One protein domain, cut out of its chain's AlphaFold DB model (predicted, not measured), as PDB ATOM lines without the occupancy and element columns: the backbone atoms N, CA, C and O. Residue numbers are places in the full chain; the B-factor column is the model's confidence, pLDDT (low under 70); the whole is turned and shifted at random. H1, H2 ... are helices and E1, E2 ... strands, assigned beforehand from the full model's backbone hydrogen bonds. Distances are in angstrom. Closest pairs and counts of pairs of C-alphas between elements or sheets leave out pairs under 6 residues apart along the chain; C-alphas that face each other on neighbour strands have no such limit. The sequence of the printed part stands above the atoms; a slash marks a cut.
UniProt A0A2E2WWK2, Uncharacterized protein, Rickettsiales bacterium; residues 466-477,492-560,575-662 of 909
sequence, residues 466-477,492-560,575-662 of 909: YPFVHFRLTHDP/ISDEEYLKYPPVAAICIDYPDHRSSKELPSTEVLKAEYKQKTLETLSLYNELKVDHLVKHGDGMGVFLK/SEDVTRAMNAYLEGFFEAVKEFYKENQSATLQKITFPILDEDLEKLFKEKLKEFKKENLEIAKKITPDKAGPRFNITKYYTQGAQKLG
ATOM      1  N   TYR A 466     -21.980 -47.098  57.122       31.55
ATOM      2  CA  TYR A 466     -21.861 -45.846  56.382       31.55
ATOM      3  C   TYR A 466     -21.571 -46.135  54.903       31.55
ATOM      4  O   TYR A 466     -20.652 -46.910  54.620       31.55
ATOM      5  N   PRO A 467     -22.316 -45.538  53.953       26.58
ATOM      6  CA  PRO A 467     -21.940 -45.580  52.548       26.58
ATOM      7  C   PRO A 467     -20.674 -44.741  52.332       26.58
ATOM      8  O   PRO A 467     -20.546 -43.635  52.856       26.58
ATOM      9  N   PHE A 468     -19.744 -45.274  51.548       31.70
ATOM     10  CA  PHE A 468     -18.516 -44.600  51.132       31.70
ATOM     11  C   PHE A 468     -18.626 -44.273  49.638       31.70
ATOM     12  O   PHE A 468     -19.264 -45.026  48.908       31.70
ATOM     13  N   VAL A 469     -18.024 -43.174  49.177       26.64
ATOM     14  CA  VAL A 469     -17.960 -42.840  47.742       26.64
ATOM     15  C   VAL A 469     -16.581 -43.228  47.231       26.64
ATOM     16  O   VAL A 469     -15.599 -42.539  47.511       26.64
ATOM     17  N   HIS A 470     -16.480 -44.346  46.512       31.06
ATOM     18  CA  HIS A 470     -15.188 -44.840  46.056       31.06
ATOM     19  C   HIS A 470     -14.795 -44.209  44.709       31.06
ATOM     20  O   HIS A 470     -15.180 -44.687  43.642       31.06
ATOM     21  N   PHE A 471     -13.964 -43.161  44.737       26.14
ATOM     22  CA  PHE A 471     -13.354 -42.571  43.535       26.14
ATOM     23  C   PHE A 471     -12.304 -43.506  42.910       26.14
ATOM     24  O   PHE A 471     -11.104 -43.233  42.943       26.14
ATOM     25  N   ARG A 472     -12.739 -44.631  42.327       31.22
ATOM     26  CA  ARG A 472     -11.826 -45.592  41.700       31.22
ATOM     27  C   ARG A 472     -11.414 -45.139  40.302       31.22
ATOM     28  O   ARG A 472     -11.880 -45.673  39.298       31.22
ATOM     29  N   LEU A 473     -10.469 -44.206  40.243       25.44
ATOM     30  CA  LEU A 473      -9.573 -44.119  39.093       25.44
ATOM     31  C   LEU A 473      -8.799 -45.444  39.018       25.44
ATOM     32  O   LEU A 473      -7.905 -45.700  39.820       25.44
ATOM     33  N   THR A 474      -9.177 -46.327  38.092       28.41
ATOM     34  CA  THR A 474      -8.506 -47.618  37.893       28.41
ATOM     35  C   THR A 474      -7.159 -47.411  37.203       28.41
ATOM     36  O   THR A 474      -7.029 -47.638  36.004       28.41
ATOM     37  N   HIS A 475      -6.164 -46.980  37.980       26.47
ATOM     38  CA  HIS A 475      -4.763 -46.854  37.567       26.47
ATOM     39  C   HIS A 475      -4.022 -48.199  37.476       26.47
ATOM     40  O   HIS A 475      -2.850 -48.216  37.113       26.47
ATOM     41  N   ASP A 476      -4.686 -49.320  37.781       27.34
ATOM     42  CA  ASP A 476      -4.151 -50.677  37.640       27.34
ATOM     43  C   ASP A 476      -3.757 -50.964  36.167       27.34
ATOM     44  O   ASP A 476      -4.648 -51.123  35.324       27.34
ATOM     45  N   PRO A 477      -2.457 -51.080  35.810       31.95
ATOM     46  CA  PRO A 477      -2.065 -51.444  34.453       31.95
ATOM     47  C   PRO A 477      -2.500 -52.884  34.154       31.95
ATOM     48  O   PRO A 477      -2.293 -53.794  34.965       31.95
ATOM     49  N   ILE A 492       1.613 -53.182  29.778       39.72
ATOM     50  CA  ILE A 492       1.466 -52.126  28.765       39.72
ATOM     51  C   ILE A 492       2.413 -50.974  29.144       39.72
ATOM     52  O   ILE A 492       2.649 -50.747  30.329       39.72
ATOM     53  N   SER A 493       2.980 -50.281  28.154       44.06
ATOM     54  CA  SER A 493       3.877 -49.139  28.387       44.06
ATOM     55  C   SER A 493       3.120 -47.861  28.764       44.06
ATOM     56  O   SER A 493       2.056 -47.583  28.206       44.06
ATOM     57  N   ASP A 494       3.683 -47.052  29.662       38.56
ATOM     58  CA  ASP A 494       3.003 -45.881  30.243       38.56
ATOM     59  C   ASP A 494       2.644 -44.809  29.191       38.56
ATOM     60  O   ASP A 494       1.616 -44.141  29.289       38.56
ATOM     61  N   GLU A 495       3.430 -44.703  28.113       40.19
ATOM     62  CA  GLU A 495       3.145 -43.822  26.970       40.19
ATOM     63  C   GLU A 495       1.919 -44.244  26.144       40.19
ATOM     64  O   GLU A 495       1.343 -43.424  25.428       40.19
ATOM     65  N   GLU A 496       1.529 -45.520  26.190       40.38
ATOM     66  CA  GLU A 496       0.305 -46.015  25.553       40.38
ATOM     67  C   GLU A 496      -0.904 -45.830  26.478       40.38
ATOM     68  O   GLU A 496      -1.988 -45.498  26.003       40.38
ATOM     69  N   TYR A 497      -0.701 -45.926  27.797       37.25
ATOM     70  CA  TYR A 497      -1.709 -45.591  28.807       37.25
ATOM     71  C   TYR A 497      -2.095 -44.098  28.770       37.25
ATOM     72  O   TYR A 497      -3.273 -43.762  28.836       37.25
ATOM     73  N   LEU A 498      -1.121 -43.196  28.596       39.25
ATOM     74  CA  LEU A 498      -1.338 -41.739  28.589       39.25
ATOM     75  C   LEU A 498      -1.904 -41.164  27.273       39.25
ATOM     76  O   LEU A 498      -2.314 -40.005  27.246       39.25
ATOM     77  N   LYS A 499      -1.936 -41.935  26.176       37.78
ATOM     78  CA  LYS A 499      -2.419 -41.463  24.857       37.78
ATOM     79  C   LYS A 499      -3.937 -41.399  24.719       37.78
ATOM     80  O   LYS A 499      -4.433 -40.782  23.777       37.78
ATOM     81  N   TYR A 500      -4.666 -42.010  25.644       38.66
ATOM     82  CA  TYR A 500      -6.120 -42.002  25.669       38.66
ATOM     83  C   TYR A 500      -6.569 -41.370  26.987       38.66
ATOM     84  O   TYR A 500      -6.074 -41.786  28.036       38.66
ATOM     85  N   PRO A 501      -7.514 -40.410  26.999       32.91
ATOM     86  CA  PRO A 501      -8.223 -40.129  28.237       32.91
ATOM     87  C   PRO A 501      -8.887 -41.448  28.665       32.91
ATOM     88  O   PRO A 501      -9.550 -42.076  27.827       32.91
ATOM     89  N   PRO A 502      -8.697 -41.921  29.910       34.97
ATOM     90  CA  PRO A 502      -9.345 -43.146  30.344       34.97
ATOM     91  C   PRO A 502     -10.853 -42.976  30.166       34.97
ATOM     92  O   PRO A 502     -11.404 -41.922  30.496       34.97
ATOM     93  N   VAL A 503     -11.529 -44.011  29.656       38.50
ATOM     94  CA  VAL A 503     -12.992 -44.061  29.733       38.50
ATOM     95  C   VAL A 503     -13.320 -43.999  31.216       38.50
ATOM     96  O   VAL A 503     -13.051 -44.954  31.945       38.50
ATOM     97  N   ALA A 504     -13.819 -42.848  31.664       36.41
ATOM     98  CA  ALA A 504     -14.070 -42.574  33.066       36.41
ATOM     99  C   ALA A 504     -15.247 -43.436  33.528       36.41
ATOM    100  O   ALA A 504     -16.400 -43.012  33.516       36.41
ATOM    101  N   ALA A 505     -14.939 -44.677  33.904       41.41
ATOM    102  CA  ALA A 505     -15.848 -45.617  34.528       41.41
ATOM    103  C   ALA A 505     -16.113 -45.153  35.964       41.41
ATOM    104  O   ALA A 505     -15.643 -45.746  36.933       41.41
ATOM    105  N   ILE A 506     -16.843 -44.042  36.090       46.09
ATOM    106  CA  ILE A 506     -17.315 -43.520  37.367       46.09
ATOM    107  C   ILE A 506     -18.376 -44.502  37.864       46.09
ATOM    108  O   ILE A 506     -19.562 -44.394  37.536       46.09
ATOM    109  N   CYS A 507     -17.913 -45.500  38.609       49.12
ATOM    110  CA  CYS A 507     -18.737 -46.400  39.389       49.12
ATOM    111  C   CYS A 507     -19.332 -45.605  40.551       49.12
ATOM    112  O   CYS A 507     -18.650 -45.327  41.531       49.12
ATOM    113  N   ILE A 508     -20.601 -45.222  40.430       54.22
ATOM    114  CA  ILE A 508     -21.362 -44.698  41.564       54.22
ATOM    115  C   ILE A 508     -21.853 -45.886  42.382       54.22
ATOM    116  O   ILE A 508     -22.595 -46.734  41.879       54.22
ATOM    117  N   ASP A 509     -21.406 -45.942  43.635       62.50
ATOM    118  CA  ASP A 509     -21.811 -46.955  44.598       62.50
ATOM    119  C   ASP A 509     -23.320 -46.855  44.863       62.50
ATOM    120  O   ASP A 509     -23.850 -45.839  45.324       62.50
ATOM    121  N   TYR A 510     -24.022 -47.935  44.532       74.19
ATOM    122  CA  TYR A 510     -25.439 -48.110  44.825       74.19
ATOM    123  C   TYR A 510     -25.632 -48.646  46.256       74.19
ATOM    124  O   TYR A 510     -24.713 -49.269  46.790       74.19
ATOM    125  N   PRO A 511     -26.815 -48.456  46.875       74.75
ATOM    126  CA  PRO A 511     -27.110 -48.958  48.218       74.75
ATOM    127  C   PRO A 511     -26.777 -50.449  48.392       74.75
ATOM    128  O   PRO A 511     -27.387 -51.328  47.774       74.75
ATOM    129  N   ASP A 512     -25.785 -50.741  49.238       79.06
ATOM    130  CA  ASP A 512     -25.330 -52.107  49.500       79.06
ATOM    131  C   ASP A 512     -26.176 -52.777  50.585       79.06
ATOM    132  O   ASP A 512     -25.845 -52.791  51.772       79.06
ATOM    133  N   HIS A 513     -27.274 -53.393  50.159       82.69
ATOM    134  CA  HIS A 513     -28.136 -54.156  51.053       82.69
ATOM    135  C   HIS A 513     -27.636 -55.586  51.334       82.69
ATOM    136  O   HIS A 513     -28.418 -56.368  51.870       82.69
ATOM    137  N   ARG A 514     -26.391 -55.990  51.010       74.88
ATOM    138  CA  ARG A 514     -25.896 -57.367  51.290       74.88
ATOM    139  C   ARG A 514     -25.957 -57.754  52.766       74.88
ATOM    140  O   ARG A 514     -26.095 -58.930  53.079       74.88
ATOM    141  N   SER A 515     -25.849 -56.776  53.662       74.88
ATOM    142  CA  SER A 515     -25.911 -56.973  55.114       74.88
ATOM    143  C   SER A 515     -27.278 -56.698  55.743       74.88
ATOM    144  O   SER A 515     -27.453 -56.954  56.933       74.88
ATOM    145  N   SER A 516     -28.236 -56.152  54.993       80.38
ATOM    146  CA  SER A 516     -29.574 -55.872  55.519       80.38
ATOM    147  C   SER A 516     -30.373 -57.174  55.578       80.38
ATOM    148  O   SER A 516     -30.649 -57.776  54.542       80.38
ATOM    149  N   LYS A 517     -30.740 -57.626  56.784       83.00
ATOM    150  CA  LYS A 517     -31.523 -58.862  56.971       83.00
ATOM    151  C   LYS A 517     -32.842 -58.827  56.187       83.00
ATOM    152  O   LYS A 517     -33.235 -59.826  55.600       83.00
ATOM    153  N   GLU A 518     -33.466 -57.657  56.143       88.00
ATOM    154  CA  GLU A 518     -34.647 -57.350  55.341       88.00
ATOM    155  C   GLU A 518     -34.264 -56.361  54.229       88.00
ATOM    156  O   GLU A 518     -33.374 -55.523  54.405       88.00
ATOM    157  N   LEU A 519     -34.909 -56.473  53.066       89.31
ATOM    158  CA  LEU A 519     -34.827 -55.459  52.012       89.31
ATOM    159  C   LEU A 519     -35.729 -54.263  52.363       89.31
ATOM    160  O   LEU A 519     -36.813 -54.482  52.911       89.31
ATOM    161  N   PRO A 520     -35.359 -53.023  51.985       92.75
ATOM    162  CA  PRO A 520     -36.314 -51.920  51.927       92.75
ATOM    163  C   PRO A 520     -37.499 -52.262  51.009       92.75
ATOM    164  O   PRO A 520     -37.429 -53.186  50.191       92.75
ATOM    165  N   SER A 521     -38.599 -51.513  51.123       94.69
ATOM    166  CA  SER A 521     -39.756 -51.734  50.251       94.69
ATOM    167  C   SER A 521     -39.411 -51.465  48.780       94.69
ATOM    168  O   SER A 521     -38.442 -50.769  48.463       94.69
ATOM    169  N   THR A 522     -40.220 -52.011  47.868       92.81
ATOM    170  CA  THR A 522     -40.050 -51.847  46.416       92.81
ATOM    171  C   THR A 522     -39.967 -50.368  46.029       92.81
ATOM    172  O   THR A 522     -39.176 -49.992  45.170       92.81
ATOM    173  N   GLU A 523     -40.742 -49.523  46.707       95.38
ATOM    174  CA  GLU A 523     -40.843 -48.078  46.509       95.38
ATOM    175  C   GLU A 523     -39.580 -47.352  46.989       95.38
ATOM    176  O   GLU A 523     -39.083 -46.475  46.284       95.38
ATOM    177  N   VAL A 524     -39.028 -47.742  48.147       94.00
ATOM    178  CA  VAL A 524     -37.775 -47.179  48.684       94.00
ATOM    179  C   VAL A 524     -36.601 -47.543  47.780       94.00
ATOM    180  O   VAL A 524     -35.897 -46.650  47.315       94.00
ATOM    181  N   LEU A 525     -36.449 -48.830  47.443       91.56
ATOM    182  CA  LEU A 525     -35.429 -49.298  46.498       91.56
ATOM    183  C   LEU A 525     -35.528 -48.537  45.171       91.56
ATOM    184  O   LEU A 525     -34.540 -47.998  44.677       91.56
ATOM    185  N   LYS A 526     -36.734 -48.444  44.602       94.56
ATOM    186  CA  LYS A 526     -36.991 -47.746  43.340       94.56
ATOM    187  C   LYS A 526     -36.623 -46.260  43.411       94.56
ATOM    188  O   LYS A 526     -35.998 -45.758  42.477       94.56
ATOM    189  N   ALA A 527     -36.955 -45.572  44.505       93.81
ATOM    190  CA  ALA A 527     -36.601 -44.170  44.715       93.81
ATOM    191  C   ALA A 527     -35.081 -43.962  44.837       93.81
ATOM    192  O   ALA A 527     -34.528 -43.102  44.149       93.81
ATOM    193  N   GLU A 528     -34.389 -44.784  45.633       92.56
ATOM    194  CA  GLU A 528     -32.927 -44.727  45.778       92.56
ATOM    195  C   GLU A 528     -32.213 -45.026  44.447       92.56
ATOM    196  O   GLU A 528     -31.291 -44.303  44.051       92.56
ATOM    197  N   TYR A 529     -32.672 -46.036  43.695       90.50
ATOM    198  CA  TYR A 529     -32.130 -46.366  42.374       90.50
ATOM    199  C   TYR A 529     -32.395 -45.293  41.325       90.50
ATOM    200  O   TYR A 529     -31.520 -45.042  40.485       90.50
ATOM    201  N   LYS A 530     -33.556 -44.631  41.386       94.94
ATOM    202  CA  LYS A 530     -33.860 -43.469  40.552       94.94
ATOM    203  C   LYS A 530     -32.901 -42.322  40.865       94.94
ATOM    204  O   LYS A 530     -32.220 -41.849  39.959       94.94
ATOM    205  N   GLN A 531     -32.776 -41.932  42.135       94.31
ATOM    206  CA  GLN A 531     -31.894 -40.839  42.549       94.31
ATOM    207  C   GLN A 531     -30.433 -41.105  42.152       94.31
ATOM    208  O   GLN A 531     -29.828 -40.277  41.473       94.31
ATOM    209  N   LYS A 532     -29.872 -42.275  42.484       89.56
ATOM    210  CA  LYS A 532     -28.476 -42.610  42.140       89.56
ATOM    211  C   LYS A 532     -28.241 -42.687  40.630       89.56
ATOM    212  O   LYS A 532     -27.164 -42.327  40.153       89.56
ATOM    213  N   THR A 533     -29.247 -43.099  39.854       91.25
ATOM    214  CA  THR A 533     -29.165 -43.055  38.387       91.25
ATOM    215  C   THR A 533     -29.213 -41.615  37.860       91.25
ATOM    216  O   THR A 533     -28.450 -41.303  36.951       91.25
ATOM    217  N   LEU A 534     -30.034 -40.722  38.424       94.50
ATOM    218  CA  LEU A 534     -30.059 -39.300  38.044       94.50
ATOM    219  C   LEU A 534     -28.730 -38.604  38.347       94.50
ATOM    220  O   LEU A 534     -28.160 -37.982  37.456       94.50
ATOM    221  N   GLU A 535     -28.194 -38.785  39.558       91.25
ATOM    222  CA  GLU A 535     -26.861 -38.299  39.943       91.25
ATOM    223  C   GLU A 535     -25.781 -38.790  38.958       91.25
ATOM    224  O   GLU A 535     -24.933 -38.010  38.526       91.25
ATOM    225  N   THR A 536     -25.863 -40.058  38.526       88.12
ATOM    226  CA  THR A 536     -24.979 -40.616  37.487       88.12
ATOM    227  C   THR A 536     -25.144 -39.892  36.148       88.12
ATOM    228  O   THR A 536     -24.163 -39.434  35.569       88.12
ATOM    229  N   LEU A 537     -26.367 -39.801  35.618       90.81
ATOM    230  CA  LEU A 537     -26.605 -39.278  34.270       90.81
ATOM    231  C   LEU A 537     -26.255 -37.787  34.159       90.81
ATOM    232  O   LEU A 537     -25.641 -37.387  33.170       90.81
ATOM    233  N   SER A 538     -26.570 -36.990  35.184       91.00
ATOM    234  CA  SER A 538     -26.217 -35.568  35.244       91.00
ATOM    235  C   SER A 538     -24.701 -35.356  35.238       91.00
ATOM    236  O   SER A 538     -24.204 -34.600  34.404       91.00
ATOM    237  N   LEU A 539     -23.949 -36.089  36.067       87.44
ATOM    238  CA  LEU A 539     -22.485 -35.988  36.119       87.44
ATOM    239  C   LEU A 539     -21.826 -36.345  34.772       87.44
ATOM    240  O   LEU A 539     -20.942 -35.631  34.301       87.44
ATOM    241  N   TYR A 540     -22.278 -37.412  34.106       87.56
ATOM    242  CA  TYR A 540     -21.756 -37.784  32.781       87.56
ATOM    243  C   TYR A 540     -22.111 -36.748  31.694       87.56
ATOM    244  O   TYR A 540     -21.351 -36.591  30.738       87.56
ATOM    245  N   ASN A 541     -23.226 -36.022  31.840       90.25
ATOM    246  CA  ASN A 541     -23.629 -34.944  30.933       90.25
ATOM    247  C   ASN A 541     -22.783 -33.673  31.122       90.25
ATOM    248  O   ASN A 541     -22.346 -33.073  30.141       90.25
ATOM    249  N   GLU A 542     -22.488 -33.294  32.370       84.75
ATOM    250  CA  GLU A 542     -21.566 -32.194  32.697       84.75
ATOM    251  C   GLU A 542     -20.149 -32.470  32.173       84.75
ATOM    252  O   GLU A 542     -19.516 -31.597  31.574       84.75
ATOM    253  N   LEU A 543     -19.689 -33.720  32.305       84.06
ATOM    254  CA  LEU A 543     -18.429 -34.223  31.746       84.06
ATOM    255  C   LEU A 543     -18.466 -34.446  30.218       84.06
ATOM    256  O   LEU A 543     -17.457 -34.841  29.635       84.06
ATOM    257  N   LYS A 544     -19.601 -34.172  29.557       88.56
ATOM    258  CA  LYS A 544     -19.820 -34.281  28.103       88.56
ATOM    259  C   LYS A 544     -19.562 -35.671  27.507       88.56
ATOM    260  O   LYS A 544     -19.213 -35.789  26.332       88.56
ATOM    261  N   VAL A 545     -19.761 -36.730  28.289       84.50
ATOM    262  CA  VAL A 545     -19.584 -38.117  27.836       84.50
ATOM    263  C   VAL A 545     -20.701 -38.501  26.854       84.50
ATOM    264  O   VAL A 545     -21.862 -38.121  27.037       84.50
ATOM    265  N   ASP A 546     -20.364 -39.254  25.805       85.25
ATOM    266  CA  ASP A 546     -21.295 -39.712  24.764       85.25
ATOM    267  C   ASP A 546     -21.782 -41.161  24.977       85.25
ATOM    268  O   ASP A 546     -22.915 -41.490  24.608       85.25
ATOM    269  N   HIS A 547     -20.974 -42.020  25.611       86.56
ATOM    270  CA  HIS A 547     -21.296 -43.424  25.895       86.56
ATOM    271  C   HIS A 547     -21.039 -43.806  27.366       86.56
ATOM    272  O   HIS A 547     -19.903 -43.919  27.812       86.56
ATOM    273  N   LEU A 548     -22.116 -44.093  28.106       84.50
ATOM    274  CA  LEU A 548     -22.085 -44.703  29.441       84.50
ATOM    275  C   LEU A 548     -22.084 -46.239  29.333       84.50
ATOM    276  O   LEU A 548     -22.980 -46.823  28.718       84.50
ATOM    277  N   VAL A 549     -21.138 -46.910  29.993       80.81
ATOM    278  CA  VAL A 549     -21.158 -48.368  30.217       80.81
ATOM    279  C   VAL A 549     -21.368 -48.617  31.708       80.81
ATOM    280  O   VAL A 549     -20.483 -48.342  32.512       80.81
ATOM    281  N   LYS A 550     -22.545 -49.119  32.098       73.06
ATOM    282  CA  LYS A 550     -22.885 -49.322  33.514       73.06
ATOM    283  C   LYS A 550     -22.417 -50.704  33.970       73.06
ATOM    284  O   LYS A 550     -23.020 -51.695  33.581       73.06
ATOM    285  N   HIS A 551     -21.359 -50.793  34.774       61.44
ATOM    286  CA  HIS A 551     -20.854 -52.089  35.243       61.44
ATOM    287  C   HIS A 551     -21.901 -52.868  36.065       61.44
ATOM    288  O   HIS A 551     -22.531 -52.327  36.975       61.44
ATOM    289  N   GLY A 552     -22.080 -54.153  35.736       57.84
ATOM    290  CA  GLY A 552     -23.085 -55.034  36.348       57.84
ATOM    291  C   GLY A 552     -22.745 -55.497  37.770       57.84
ATOM    292  O   GLY A 552     -23.560 -56.150  38.419       57.84
ATOM    293  N   ASP A 553     -21.568 -55.149  38.289       55.34
ATOM    294  CA  ASP A 553     -21.091 -55.585  39.605       55.34
ATOM    295  C   ASP A 553     -21.984 -55.079  40.755       55.34
ATOM    296  O   ASP A 553     -22.222 -55.806  41.721       55.34
ATOM    297  N   GLY A 554     -22.588 -53.892  40.598       57.28
ATOM    298  CA  GLY A 554     -23.617 -53.362  41.504       57.28
ATOM    299  C   GLY A 554     -24.946 -54.136  41.482       57.28
ATOM    300  O   GLY A 554     -25.728 -54.039  42.422       57.28
ATOM    301  N   MET A 555     -25.199 -54.943  40.447       54.19
ATOM    302  CA  MET A 555     -26.355 -55.849  40.362       54.19
ATOM    303  C   MET A 555     -26.020 -57.215  40.990       54.19
ATOM    304  O   MET A 555     -26.860 -57.808  41.667       54.19
ATOM    305  N   GLY A 556     -24.759 -57.660  40.885       53.66
ATOM    306  CA  GLY A 556     -24.211 -58.836  41.583       53.66
ATOM    307  C   GLY A 556     -24.351 -58.800  43.114       53.66
ATOM    308  O   GLY A 556     -24.342 -59.845  43.765       53.66
ATOM    309  N   VAL A 557     -24.552 -57.606  43.683       52.66
ATOM    310  CA  VAL A 557     -24.870 -57.333  45.097       52.66
ATOM    311  C   VAL A 557     -26.074 -58.147  45.600       52.66
ATOM    312  O   VAL A 557     -26.075 -58.569  46.754       52.66
ATOM    313  N   PHE A 558     -27.058 -58.446  44.743       53.34
ATOM    314  CA  PHE A 558     -28.271 -59.194  45.116       53.34
ATOM    315  C   PHE A 558     -28.182 -60.705  44.868       53.34
ATOM    316  O   PHE A 558     -29.039 -61.448  45.333       53.34
ATOM    317  N   LEU A 559     -27.161 -61.169  44.142       53.06
ATOM    318  CA  LEU A 559     -27.198 -62.448  43.416       53.06
ATOM    319  C   LEU A 559     -26.298 -63.547  43.997       53.06
ATOM    320  O   LEU A 559     -26.186 -64.622  43.413       53.06
ATOM    321  N   LYS A 560     -25.651 -63.325  45.149       49.59
ATOM    322  CA  LYS A 560     -24.777 -64.330  45.783       49.59
ATOM    323  C   LYS A 560     -25.543 -65.439  46.521       49.59
ATOM    324  O   LYS A 560     -25.318 -65.682  47.705       49.59
ATOM    325  N   SER A 575     -35.558 -66.358  45.929       81.38
ATOM    326  CA  SER A 575     -35.560 -65.924  44.521       81.38
ATOM    327  C   SER A 575     -36.536 -64.762  44.267       81.38
ATOM    328  O   SER A 575     -36.255 -63.848  43.486       81.38
ATOM    329  N   GLU A 576     -37.657 -64.741  44.994       86.12
ATOM    330  CA  GLU A 576     -38.657 -63.671  44.939       86.12
ATOM    331  C   GLU A 576     -38.103 -62.323  45.425       86.12
ATOM    332  O   GLU A 576     -38.359 -61.298  44.798       86.12
ATOM    333  N   ASP A 577     -37.278 -62.310  46.477       86.56
ATOM    334  CA  ASP A 577     -36.644 -61.094  47.006       86.56
ATOM    335  C   ASP A 577     -35.645 -60.490  46.019       86.56
ATOM    336  O   ASP A 577     -35.620 -59.277  45.800       86.56
ATOM    337  N   VAL A 578     -34.842 -61.346  45.387       84.56
ATOM    338  CA  VAL A 578     -33.883 -60.947  44.348       84.56
ATOM    339  C   VAL A 578     -34.624 -60.397  43.124       84.56
ATOM    340  O   VAL A 578     -34.271 -59.339  42.602       84.56
ATOM    341  N   THR A 579     -35.704 -61.065  42.710       85.88
ATOM    342  CA  THR A 579     -36.560 -60.643  41.591       85.88
ATOM    343  C   THR A 579     -37.279 -59.322  41.889       85.88
ATOM    344  O   THR A 579     -37.361 -58.448  41.020       85.88
ATOM    345  N   ARG A 580     -37.756 -59.128  43.125       91.31
ATOM    346  CA  ARG A 580     -38.378 -57.888  43.617       91.31
ATOM    347  C   ARG A 580     -37.390 -56.722  43.610       91.31
ATOM    348  O   ARG A 580     -37.694 -55.675  43.038       91.31
ATOM    349  N   ALA A 581     -36.193 -56.918  44.165       88.81
ATOM    350  CA  ALA A 581     -35.140 -55.904  44.170       88.81
ATOM    351  C   ALA A 581     -34.685 -55.529  42.749       88.81
ATOM    352  O   ALA A 581     -34.523 -54.346  42.449       88.81
ATOM    353  N   MET A 582     -34.558 -56.509  41.846       88.31
ATOM    354  CA  MET A 582     -34.218 -56.243  40.446       88.31
ATOM    355  C   MET A 582     -35.309 -55.446  39.719       88.31
ATOM    356  O   MET A 582     -34.991 -54.523  38.971       88.31
ATOM    357  N   ASN A 583     -36.592 -55.748  39.944       91.38
ATOM    358  CA  ASN A 583     -37.681 -54.956  39.363       91.38
ATOM    359  C   ASN A 583     -37.638 -53.497  39.845       91.38
ATOM    360  O   ASN A 583     -37.694 -52.590  39.015       91.38
ATOM    361  N   ALA A 584     -37.444 -53.264  41.147       92.00
ATOM    362  CA  ALA A 584     -37.286 -51.918  41.702       92.00
ATOM    363  C   ALA A 584     -36.080 -51.168  41.096       92.00
ATOM    364  O   ALA A 584     -36.205 -50.005  40.710       92.00
ATOM    365  N   TYR A 585     -34.936 -51.848  40.945       91.69
ATOM    366  CA  TYR A 585     -33.735 -51.315  40.290       91.69
ATOM    367  C   TYR A 585     -33.981 -50.915  38.833       91.69
ATOM    368  O   TYR A 585     -33.618 -49.810  38.425       91.69
ATOM    369  N   LEU A 586     -34.605 -51.794  38.041       92.06
ATOM    370  CA  LEU A 586     -34.869 -51.533  36.626       92.06
ATOM    371  C   LEU A 586     -35.879 -50.402  36.439       92.06
ATOM    372  O   LEU A 586     -35.668 -49.541  35.587       92.06
ATOM    373  N   GLU A 587     -36.944 -50.359  37.238       94.44
ATOM    374  CA  GLU A 587     -37.926 -49.276  37.163       94.44
ATOM    375  C   GLU A 587     -37.341 -47.929  37.594       94.44
ATOM    376  O   GLU A 587     -37.505 -46.951  36.868       94.44
ATOM    377  N   GLY A 588     -36.598 -47.877  38.705       93.94
ATOM    378  CA  GLY A 588     -35.913 -46.656  39.140       93.94
ATOM    379  C   GLY A 588     -34.910 -46.162  38.094       93.94
ATOM    380  O   GLY A 588     -34.874 -44.975  37.772       93.94
ATOM    381  N   PHE A 589     -34.158 -47.080  37.477       93.75
ATOM    382  CA  PHE A 589     -33.263 -46.764  36.366       93.75
ATOM    383  C   PHE A 589     -34.008 -46.188  35.146       93.75
ATOM    384  O   PHE A 589     -33.605 -45.149  34.618       93.75
ATOM    385  N   PHE A 590     -35.090 -46.826  34.685       95.00
ATOM    386  CA  PHE A 590     -35.833 -46.351  33.512       95.00
ATOM    387  C   PHE A 590     -36.571 -45.028  33.777       95.00
ATOM    388  O   PHE A 590     -36.612 -44.175  32.887       95.00
ATOM    389  N   GLU A 591     -37.088 -44.802  34.987       96.25
ATOM    390  CA  GLU A 591     -37.666 -43.512  35.386       96.25
ATOM    391  C   GLU A 591     -36.614 -42.401  35.429       96.25
ATOM    392  O   GLU A 591     -36.857 -41.318  34.898       96.25
ATOM    393  N   ALA A 592     -35.422 -42.671  35.965       95.19
ATOM    394  CA  ALA A 592     -34.311 -41.722  35.951       95.19
ATOM    395  C   ALA A 592     -33.859 -41.366  34.529       95.19
ATOM    396  O   ALA A 592     -33.620 -40.200  34.235       95.19
ATOM    397  N   VAL A 593     -33.792 -42.340  33.614       93.88
ATOM    398  CA  VAL A 593     -33.479 -42.073  32.200       93.88
ATOM    399  C   VAL A 593     -34.577 -41.239  31.524       93.88
ATOM    400  O   VAL A 593     -34.264 -40.341  30.741       93.88
ATOM    401  N   LYS A 594     -35.856 -41.499  31.828       95.88
ATOM    402  CA  LYS A 594     -37.001 -40.727  31.310       95.88
ATOM    403  C   LYS A 594     -36.969 -39.270  31.781       95.88
ATOM    404  O   LYS A 594     -37.214 -38.364  30.992       95.88
ATOM    405  N   GLU A 595     -36.648 -39.058  33.053       97.06
ATOM    406  CA  GLU A 595     -36.559 -37.743  33.693       97.06
ATOM    407  C   GLU A 595     -35.327 -36.961  33.208       97.06
ATOM    408  O   GLU A 595     -35.471 -35.847  32.705       97.06
ATOM    409  N   PHE A 596     -34.149 -37.595  33.186       96.31
ATOM    410  CA  PHE A 596     -32.908 -36.999  32.684       96.31
ATOM    411  C   PHE A 596     -33.045 -36.435  31.261       96.31
ATOM    412  O   PHE A 596     -32.717 -35.271  31.046       96.31
ATOM    413  N   TYR A 597     -33.554 -37.207  30.289       95.00
ATOM    414  CA  TYR A 597     -33.697 -36.721  28.903       95.00
ATOM    415  C   TYR A 597     -34.881 -35.761  28.694       95.00
ATOM    416  O   TYR A 597     -34.895 -35.029  27.705       95.00
ATOM    417  N   LYS A 598     -35.863 -35.733  29.604       95.12
ATOM    418  CA  LYS A 598     -36.933 -34.721  29.607       95.12
ATOM    419  C   LYS A 598     -36.373 -33.344  29.981       95.12
ATOM    420  O   LYS A 598     -36.771 -32.347  29.382       95.12
ATOM    421  N   GLU A 599     -35.459 -33.306  30.947       95.88
ATOM    422  CA  GLU A 599     -34.816 -32.081  31.440       95.88
ATOM    423  C   GLU A 599     -33.612 -31.669  30.574       95.88
ATOM    424  O   GLU A 599     -33.423 -30.489  30.288       95.88
ATOM    425  N   ASN A 600     -32.850 -32.641  30.066       94.44
ATOM    426  CA  ASN A 600     -31.635 -32.444  29.275       94.44
ATOM    427  C   ASN A 600     -31.870 -32.827  27.802       94.44
ATOM    428  O   ASN A 600     -31.284 -33.780  27.286       94.44
ATOM    429  N   GLN A 601     -32.716 -32.074  27.093       91.50
ATOM    430  CA  GLN A 601     -32.996 -32.325  25.664       91.50
ATOM    431  C   GLN A 601     -31.735 -32.247  24.779       91.50
ATOM    432  O   GLN A 601     -31.649 -32.917  23.752       91.50
ATOM    433  N   SER A 602     -30.739 -31.462  25.197       89.75
ATOM    434  CA  SER A 602     -29.429 -31.299  24.554       89.75
ATOM    435  C   SER A 602     -28.341 -32.249  25.085       89.75
ATOM    436  O   SER A 602     -27.162 -32.020  24.816       89.75
ATOM    437  N   ALA A 603     -28.701 -33.296  25.843       90.88
ATOM    438  CA  ALA A 603     -27.737 -34.181  26.500       90.88
ATOM    439  C   ALA A 603     -26.704 -34.791  25.534       90.88
ATOM    440  O   ALA A 603     -27.059 -35.359  24.493       90.88
ATOM    441  N   THR A 604     -25.424 -34.741  25.925       81.62
ATOM    442  CA  THR A 604     -24.306 -35.294  25.138       81.62
ATOM    443  C   THR A 604     -24.366 -36.809  25.040       81.62
ATOM    444  O   THR A 604     -23.946 -37.373  24.031       81.62
ATOM    445  N   LEU A 605     -24.934 -37.457  26.058       84.31
ATOM    446  CA  LEU A 605     -25.079 -38.900  26.146       84.31
ATOM    447  C   LEU A 605     -25.944 -39.423  24.987       84.31
ATOM    448  O   LEU A 605     -27.136 -39.125  24.886       84.31
ATOM    449  N   GLN A 606     -25.341 -40.205  24.091       85.31
ATOM    450  CA  GLN A 606     -26.009 -40.848  22.952       85.31
ATOM    451  C   GLN A 606     -26.180 -42.356  23.139       85.31
ATOM    452  O   GLN A 606     -27.013 -42.953  22.457       85.31
ATOM    453  N   LYS A 607     -25.417 -42.982  24.042       88.44
ATOM    454  CA  LYS A 607     -25.463 -44.428  24.258       88.44
ATOM    455  C   LYS A 607     -25.354 -44.807  25.735       88.44
ATOM    456  O   LYS A 607     -24.512 -44.293  26.462       88.44
ATOM    457  N   ILE A 608     -26.168 -45.773  26.150       86.62
ATOM    458  CA  ILE A 608     -26.087 -46.455  27.442       86.62
ATOM    459  C   ILE A 608     -25.980 -47.962  27.175       86.62
ATOM    460  O   ILE A 608     -26.840 -48.542  26.506       86.62
ATOM    461  N   THR A 609     -24.929 -48.600  27.692       84.75
ATOM    462  CA  THR A 609     -24.717 -50.053  27.621       84.75
ATOM    463  C   THR A 609     -24.948 -50.712  28.972       84.75
ATOM    464  O   THR A 609     -24.352 -50.308  29.971       84.75
ATOM    465  N   PHE A 610     -25.771 -51.764  28.964       80.44
ATOM    466  CA  PHE A 610     -25.982 -52.668  30.094       80.44
ATOM    467  C   PHE A 610     -25.352 -54.038  29.797       80.44
ATOM    468  O   PHE A 610     -25.890 -54.759  28.955       80.44
ATOM    469  N   PRO A 611     -24.239 -54.400  30.461       73.19
ATOM    470  CA  PRO A 611     -23.723 -55.759  30.511       73.19
ATOM    471  C   PRO A 611     -24.575 -56.582  31.485       73.19
ATOM    472  O   PRO A 611     -24.696 -56.236  32.659       73.19
ATOM    473  N   ILE A 612     -25.164 -57.677  31.005       75.12
ATOM    474  CA  ILE A 612     -25.993 -58.573  31.826       75.12
ATOM    475  C   ILE A 612     -25.338 -59.954  31.871       75.12
ATOM    476  O   ILE A 612     -24.912 -60.467  30.837       75.12
ATOM    477  N   LEU A 613     -25.224 -60.512  33.082       61.53
ATOM    478  CA  LEU A 613     -24.410 -61.695  33.408       61.53
ATOM    479  C   LEU A 613     -25.221 -62.996  33.574       61.53
ATOM    480  O   LEU A 613     -24.632 -64.046  33.805       61.53
ATOM    481  N   ASP A 614     -26.548 -62.920  33.484       81.06
ATOM    482  CA  ASP A 614     -27.496 -63.993  33.803       81.06
ATOM    483  C   ASP A 614     -28.684 -63.958  32.823       81.06
ATOM    484  O   ASP A 614     -29.073 -62.878  32.369       81.06
ATOM    485  N   GLU A 615     -29.242 -65.118  32.465       80.25
ATOM    486  CA  GLU A 615     -30.266 -65.227  31.414       80.25
ATOM    487  C   GLU A 615     -31.670 -64.787  31.860       80.25
ATOM    488  O   GLU A 615     -32.374 -64.144  31.075       80.25
ATOM    489  N   ASP A 616     -32.065 -65.046  33.111       80.12
ATOM    490  CA  ASP A 616     -33.351 -64.590  33.653       80.12
ATOM    491  C   ASP A 616     -33.332 -63.073  33.886       80.12
ATOM    492  O   ASP A 616     -34.311 -62.375  33.601       80.12
ATOM    493  N   LEU A 617     -32.182 -62.522  34.285       78.19
ATOM    494  CA  LEU A 617     -31.983 -61.071  34.346       78.19
ATOM    495  C   LEU A 617     -31.927 -60.435  32.948       78.19
ATOM    496  O   LEU A 617     -32.441 -59.330  32.759       78.19
ATOM    497  N   GLU A 618     -31.354 -61.114  31.944       84.25
ATOM    498  CA  GLU A 618     -31.367 -60.633  30.555       84.25
ATOM    499  C   GLU A 618     -32.798 -60.611  29.998       84.25
ATOM    500  O   GLU A 618     -33.179 -59.672  29.293       84.25
ATOM    501  N   LYS A 619     -33.612 -61.616  30.342       88.25
ATOM    502  CA  LYS A 619     -35.041 -61.673  30.024       88.25
ATOM    503  C   LYS A 619     -35.811 -60.535  30.701       88.25
ATOM    504  O   LYS A 619     -36.467 -59.766  29.998       88.25
ATOM    505  N   LEU A 620     -35.672 -60.359  32.017       87.00
ATOM    506  CA  LEU A 620     -36.370 -59.309  32.768       87.00
ATOM    507  C   LEU A 620     -35.989 -57.897  32.279       87.00
ATOM    508  O   LEU A 620     -36.857 -57.044  32.090       87.00
ATOM    509  N   PHE A 621     -34.707 -57.659  31.976       89.00
ATOM    510  CA  PHE A 621     -34.257 -56.406  31.363       89.00
ATOM    511  C   PHE A 621     -34.868 -56.189  29.973       89.00
ATOM    512  O   PHE A 621     -35.297 -55.079  29.661       89.00
ATOM    513  N   LYS A 622     -34.938 -57.225  29.123       89.94
ATOM    514  CA  LYS A 622     -35.585 -57.138  27.800       89.94
ATOM    515  C   LYS A 622     -37.078 -56.841  27.914       89.94
ATOM    516  O   LYS A 622     -37.591 -56.081  27.094       89.94
ATOM    517  N   GLU A 623     -37.761 -57.406  28.904       92.62
ATOM    518  CA  GLU A 623     -39.180 -57.159  29.171       92.62
ATOM    519  C   GLU A 623     -39.407 -55.704  29.618       92.62
ATOM    520  O   GLU A 623     -40.123 -54.973  28.929       92.62
ATOM    521  N   LYS A 624     -38.689 -55.216  30.641       91.56
ATOM    522  CA  LYS A 624     -38.761 -53.804  31.071       91.56
ATOM    523  C   LYS A 624     -38.319 -52.814  29.978       91.56
ATOM    524  O   LYS A 624     -38.968 -51.790  29.777       91.56
ATOM    525  N   LEU A 625     -37.291 -53.131  29.182       91.44
ATOM    526  CA  LEU A 625     -36.887 -52.310  28.028       91.44
ATOM    527  C   LEU A 625     -37.951 -52.302  26.914       91.44
ATOM    528  O   LEU A 625     -38.108 -51.295  26.222       91.44
ATOM    529  N   LYS A 626     -38.685 -53.404  26.716       93.50
ATOM    530  CA  LYS A 626     -39.802 -53.495  25.760       93.50
ATOM    531  C   LYS A 626     -41.006 -52.675  26.224       93.50
ATOM    532  O   LYS A 626     -41.695 -52.111  25.378       93.50
ATOM    533  N   GLU A 627     -41.244 -52.571  27.529       92.75
ATOM    534  CA  GLU A 627     -42.232 -51.651  28.105       92.75
ATOM    535  C   GLU A 627     -41.797 -50.195  27.913       92.75
ATOM    536  O   GLU A 627     -42.512 -49.431  27.264       92.75
ATOM    537  N   PHE A 628     -40.580 -49.843  28.336       92.75
ATOM    538  CA  PHE A 628     -40.002 -48.505  28.175       92.75
ATOM    539  C   PHE A 628     -40.030 -48.005  26.716       92.75
ATOM    540  O   PHE A 628     -40.308 -46.829  26.462       92.75
ATOM    541  N   LYS A 629     -39.808 -48.906  25.747       93.19
ATOM    542  CA  LYS A 629     -39.870 -48.638  24.298       93.19
ATOM    543  C   LYS A 629     -41.249 -48.240  23.768       93.19
ATOM    544  O   LYS A 629     -41.290 -47.583  22.732       93.19
ATOM    545  N   LYS A 630     -42.352 -48.608  24.436       93.75
ATOM    546  CA  LYS A 630     -43.715 -48.218  24.015       93.75
ATOM    547  C   LYS A 630     -43.957 -46.717  24.182       93.75
ATOM    548  O   LYS A 630     -44.660 -46.124  23.376       93.75
ATOM    549  N   GLU A 631     -43.379 -46.126  25.226       91.44
ATOM    550  CA  GLU A 631     -43.574 -44.716  25.582       91.44
ATOM    551  C   GLU A 631     -42.430 -43.809  25.110       91.44
ATOM    552  O   GLU A 631     -42.659 -42.653  24.771       91.44
ATOM    553  N   ASN A 632     -41.190 -44.310  25.099       92.75
ATOM    554  CA  ASN A 632     -39.984 -43.478  25.020       92.75
ATOM    555  C   ASN A 632     -39.102 -43.845  23.812       92.75
ATOM    556  O   ASN A 632     -37.889 -43.991  23.957       92.75
ATOM    557  N   LEU A 633     -39.699 -44.046  22.629       92.88
ATOM    558  CA  LEU A 633     -39.037 -44.655  21.461       92.88
ATOM    559  C   LEU A 633     -37.661 -44.045  21.124       92.88
ATOM    560  O   LEU A 633     -36.700 -44.790  20.948       92.88
ATOM    561  N   GLU A 634     -37.547 -42.714  21.076       90.88
ATOM    562  CA  GLU A 634     -36.288 -42.027  20.741       90.88
ATOM    563  C   GLU A 634     -35.218 -42.180  21.831       90.88
ATOM    564  O   GLU A 634     -34.067 -42.497  21.530       90.88
ATOM    565  N   ILE A 635     -35.599 -42.057  23.106       89.50
ATOM    566  CA  ILE A 635     -34.693 -42.298  24.240       89.50
ATOM    567  C   ILE A 635     -34.237 -43.765  24.239       89.50
ATOM    568  O   ILE A 635     -33.068 -44.071  24.456       89.50
ATOM    569  N   ALA A 636     -35.140 -44.691  23.926       88.00
ATOM    570  CA  ALA A 636     -34.858 -46.116  23.912       88.00
ATOM    571  C   ALA A 636     -33.968 -46.577  22.741       88.00
ATOM    572  O   ALA A 636     -33.438 -47.689  22.806       88.00
ATOM    573  N   LYS A 637     -33.752 -45.748  21.705       89.62
ATOM    574  CA  LYS A 637     -32.693 -45.969  20.696       89.62
ATOM    575  C   LYS A 637     -31.293 -45.777  21.289       89.62
ATOM    576  O   LYS A 637     -30.358 -46.431  20.837       89.62
ATOM    577  N   LYS A 638     -31.156 -44.944  22.330       87.62
ATOM    578  CA  LYS A 638     -29.898 -44.727  23.063       87.62
ATOM    579  C   LYS A 638     -29.549 -45.874  24.023       87.62
ATOM    580  O   LYS A 638     -28.423 -45.933  24.505       87.62
ATOM    581  N   ILE A 639     -30.476 -46.793  24.316       86.19
ATOM    582  CA  ILE A 639     -30.261 -47.890  25.276       86.19
ATOM    583  C   ILE A 639     -29.990 -49.203  24.534       86.19
ATOM    584  O   ILE A 639     -30.883 -49.786  23.914       86.19
ATOM    585  N   THR A 640     -28.760 -49.704  24.650       78.81
ATOM    586  CA  THR A 640     -28.327 -50.981  24.064       78.81
ATOM    587  C   THR A 640     -27.993 -52.001  25.159       78.81
ATOM    588  O   THR A 640     -27.018 -51.783  25.883       78.81
ATOM    589  N   PRO A 641     -28.730 -53.121  25.299       76.31
ATOM    590  CA  PRO A 641     -28.213 -54.267  26.044       76.31
ATOM    591  C   PRO A 641     -26.973 -54.823  25.334       76.31
ATOM    592  O   PRO A 641     -26.918 -54.819  24.102       76.31
ATOM    593  N   ASP A 642     -26.004 -55.320  26.097       74.75
ATOM    594  CA  ASP A 642     -24.868 -56.082  25.575       74.75
ATOM    595  C   ASP A 642     -24.722 -57.397  26.352       74.75
ATOM    596  O   ASP A 642     -24.912 -57.445  27.570       74.75
ATOM    597  N   LYS A 643     -24.392 -58.479  25.643       60.09
ATOM    598  CA  LYS A 643     -24.164 -59.781  26.275       60.09
ATOM    599  C   LYS A 643     -22.759 -59.791  26.858       60.09
ATOM    600  O   LYS A 643     -21.776 -59.949  26.131       60.09
ATOM    601  N   ALA A 644     -22.672 -59.661  28.177       47.97
ATOM    602  CA  ALA A 644     -21.424 -59.861  28.888       47.97
ATOM    603  C   ALA A 644     -21.026 -61.339  28.788       47.97
ATOM    604  O   ALA A 644     -21.548 -62.194  29.499       47.97
ATOM    605  N   GLY A 645     -20.094 -61.647  27.884       35.28
ATOM    606  CA  GLY A 645     -19.393 -62.927  27.929       35.28
ATOM    607  C   GLY A 645     -18.668 -63.091  29.276       35.28
ATOM    608  O   GLY A 645     -18.360 -62.087  29.923       35.28
ATOM    609  N   PRO A 646     -18.324 -64.327  29.689       30.27
ATOM    610  CA  PRO A 646     -17.754 -64.619  31.012       30.27
ATOM    611  C   PRO A 646     -16.397 -63.942  31.296       30.27
ATOM    612  O   PRO A 646     -15.882 -64.029  32.409       30.27
ATOM    613  N   ARG A 647     -15.820 -63.242  30.309       37.53
ATOM    614  CA  ARG A 647     -14.943 -62.088  30.527       37.53
ATOM    615  C   ARG A 647     -15.389 -60.946  29.617       37.53
ATOM    616  O   ARG A 647     -15.526 -61.134  28.407       37.53
ATOM    617  N   PHE A 648     -15.579 -59.766  30.200       35.38
ATOM    618  CA  PHE A 648     -15.870 -58.525  29.488       35.38
ATOM    619  C   PHE A 648     -14.701 -58.199  28.540       35.38
ATOM    620  O   PHE A 648     -13.594 -57.905  28.990       35.38
ATOM    621  N   ASN A 649     -14.913 -58.320  27.222       41.97
ATOM    622  CA  ASN A 649     -13.842 -58.189  26.227       41.97
ATOM    623  C   ASN A 649     -13.523 -56.707  25.959       41.97
ATOM    624  O   ASN A 649     -13.938 -56.121  24.957       41.97
ATOM    625  N   ILE A 650     -12.769 -56.133  26.897       40.38
ATOM    626  CA  ILE A 650     -12.193 -54.784  26.877       40.38
ATOM    627  C   ILE A 650     -11.521 -54.487  25.528       40.38
ATOM    628  O   ILE A 650     -11.807 -53.465  24.902       40.38
ATOM    629  N   THR A 651     -10.723 -55.429  25.016       41.31
ATOM    630  CA  THR A 651      -9.948 -55.291  23.777       41.31
ATOM    631  C   THR A 651     -10.835 -54.977  22.573       41.31
ATOM    632  O   THR A 651     -10.511 -54.081  21.796       41.31
ATOM    633  N   LYS A 652     -11.996 -55.635  22.444       43.16
ATOM    634  CA  LYS A 652     -12.966 -55.383  21.363       43.16
ATOM    635  C   LYS A 652     -13.505 -53.948  21.380       43.16
ATOM    636  O   LYS A 652     -13.671 -53.355  20.314       43.16
ATOM    637  N   TYR A 653     -13.764 -53.384  22.560       42.78
ATOM    638  CA  TYR A 653     -14.276 -52.017  22.685       42.78
ATOM    639  C   TYR A 653     -13.201 -50.968  22.386       42.78
ATOM    640  O   TYR A 653     -13.461 -50.063  21.593       42.78
ATOM    641  N   TYR A 654     -11.974 -51.136  22.894       44.78
ATOM    642  CA  TYR A 654     -10.849 -50.273  22.508       44.78
ATOM    643  C   TYR A 654     -10.518 -50.388  21.010       44.78
ATOM    644  O   TYR A 654     -10.297 -49.370  20.363       44.78
ATOM    645  N   THR A 655     -10.596 -51.587  20.414       44.03
ATOM    646  CA  THR A 655     -10.459 -51.778  18.955       44.03
ATOM    647  C   THR A 655     -11.496 -50.976  18.165       44.03
ATOM    648  O   THR A 655     -11.143 -50.310  17.194       44.03
ATOM    649  N   GLN A 656     -12.766 -50.989  18.581       42.91
ATOM    650  CA  GLN A 656     -13.826 -50.235  17.900       42.91
ATOM    651  C   GLN A 656     -13.724 -48.717  18.119       42.91
ATOM    652  O   GLN A 656     -14.062 -47.954  17.212       42.91
ATOM    653  N   GLY A 657     -13.237 -48.271  19.281       40.53
ATOM    654  CA  GLY A 657     -12.908 -46.865  19.534       40.53
ATOM    655  C   GLY A 657     -11.772 -46.380  18.633       40.53
ATOM    656  O   GLY A 657     -11.950 -45.432  17.872       40.53
ATOM    657  N   ALA A 658     -10.646 -47.096  18.633       42.50
ATOM    658  CA  ALA A 658      -9.483 -46.815  17.793       42.50
ATOM    659  C   ALA A 658      -9.841 -46.764  16.294       42.50
ATOM    660  O   ALA A 658      -9.491 -45.804  15.610       42.50
ATOM    661  N   GLN A 659     -10.622 -47.729  15.789       41.47
ATOM    662  CA  GLN A 659     -11.095 -47.724  14.398       41.47
ATOM    663  C   GLN A 659     -11.965 -46.500  14.064       41.47
ATOM    664  O   GLN A 659     -11.804 -45.915  12.994       41.47
ATOM    665  N   LYS A 660     -12.855 -46.071  14.970       38.91
ATOM    666  CA  LYS A 660     -13.658 -44.845  14.790       38.91
ATOM    667  C   LYS A 660     -12.827 -43.561  14.839       38.91
ATOM    668  O   LYS A 660     -13.204 -42.584  14.202       38.91
ATOM    669  N   LEU A 661     -11.711 -43.573  15.564       37.28
ATOM    670  CA  LEU A 661     -10.741 -42.477  15.645       37.28
ATOM    671  C   LEU A 661      -9.689 -42.520  14.514       37.28
ATOM    672  O   LEU A 661      -8.720 -41.767  14.549       37.28
ATOM    673  N   GLY A 662      -9.868 -43.382  13.503       30.75
ATOM    674  CA  GLY A 662      -8.988 -43.465  12.332       30.75
ATOM    675  C   GLY A 662      -7.649 -44.172  12.580       30.75
ATOM    676  O   GLY A 662      -6.718 -44.004  11.796       30.75
TER     677      GLY A 662
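Overview. This is residues 466 to 477, 492 to 560 and 575 to 662 of the 909 residues of an uncharacterized protein of Rickettsiales bacterium (UniProt A0A2E2WWK2). What does the model look like? A small parallel sheet, E1 E2 E3, forms a wall with H5 over one face, and H5, H4 and H2 make a row of three long helices, H4 in its middle. H1 and H7 lie well away from this row, and two long stretches, residues 466 to 477 and 498 to 521, have no named element. What is it made of? The printed part has 169 residues, with seven named helices and three named strands in the order H1 H2 E1 H3 H4 E2 H5 H6 E3 H7, and the class is mostly helix. It is compact, with a radius of gyration of the C-alphas of 16.8 A and spans of 49 by 36 by 30 A.

Arrangement. How is the sheet joined? E1, residues 547 to 549, and E2, residues 607 to 612, are parallel at 15 degrees, with N 609 and O 548 2.8 A apart. E2 and E3, residues 639 to 643, are parallel at 32 degrees, with N 640 and O 608 2.9 A apart. What is on it? H5, residues 615 to 631, runs along the strands over E2 and E3 at a height over the sheet of 10.3 A, making two layers, helix on sheet. H6, residues 633 to 637, only grazes the sheet; E2, H5 H6, E3 form a strand-helix-strand unit, two parallel strands joined through helices, with a right-handed crossover. What comes next outward? H4, residues 575 to 599, touches H5 with its residues 586 to 590 alone, closest at the C-alphas of Phe 590 and Phe 628, 7.1 A, at a shallow tilt of 34 degrees, only just short of steep. H2, residues 522 to 542, touches H4, closest at the C-alphas of Lys 530 and Gly 588, 4.0 A, at a steep tilt of 40 degrees, the same way. Are the helix backbones regular in count? Every O i to N i+4 pair is within hydrogen-bond range in H2, H4, H6 and in H7, residues 650 to 660; H5 has 11 of 13, and H1, residues 494 to 497, and H3, residues 553 to 556, are too short for such a pair.

Along the chain. Where are the anchors? H1 begins at C-alpha 494 (3.003, -45.881, 30.243), and H7 ends at C-alpha 660 (-13.658, -44.845, 14.790). How long are the longer elements? From first to last C-alpha H4 measures 36.3 A, H2 30.3 A, H5 25.1 A and E2 16.1 A.

Size, cuts and confidence. How large is it? The C-alphas farthest apart, of Lys 517 and Gly 662, are 52.3 A apart. Where is it cut? C-alphas 477 and 492 are 6.7 A apart across one cut, and C-alphas 560 and 575 are 11.0 A apart across the other. What is long or uncertain? H1 to H2 is a long link of 24 residues, and pLDDT is under 70 at residues 466 to 477, 492 to 509, 551 to 560, 613 and 643 to 662.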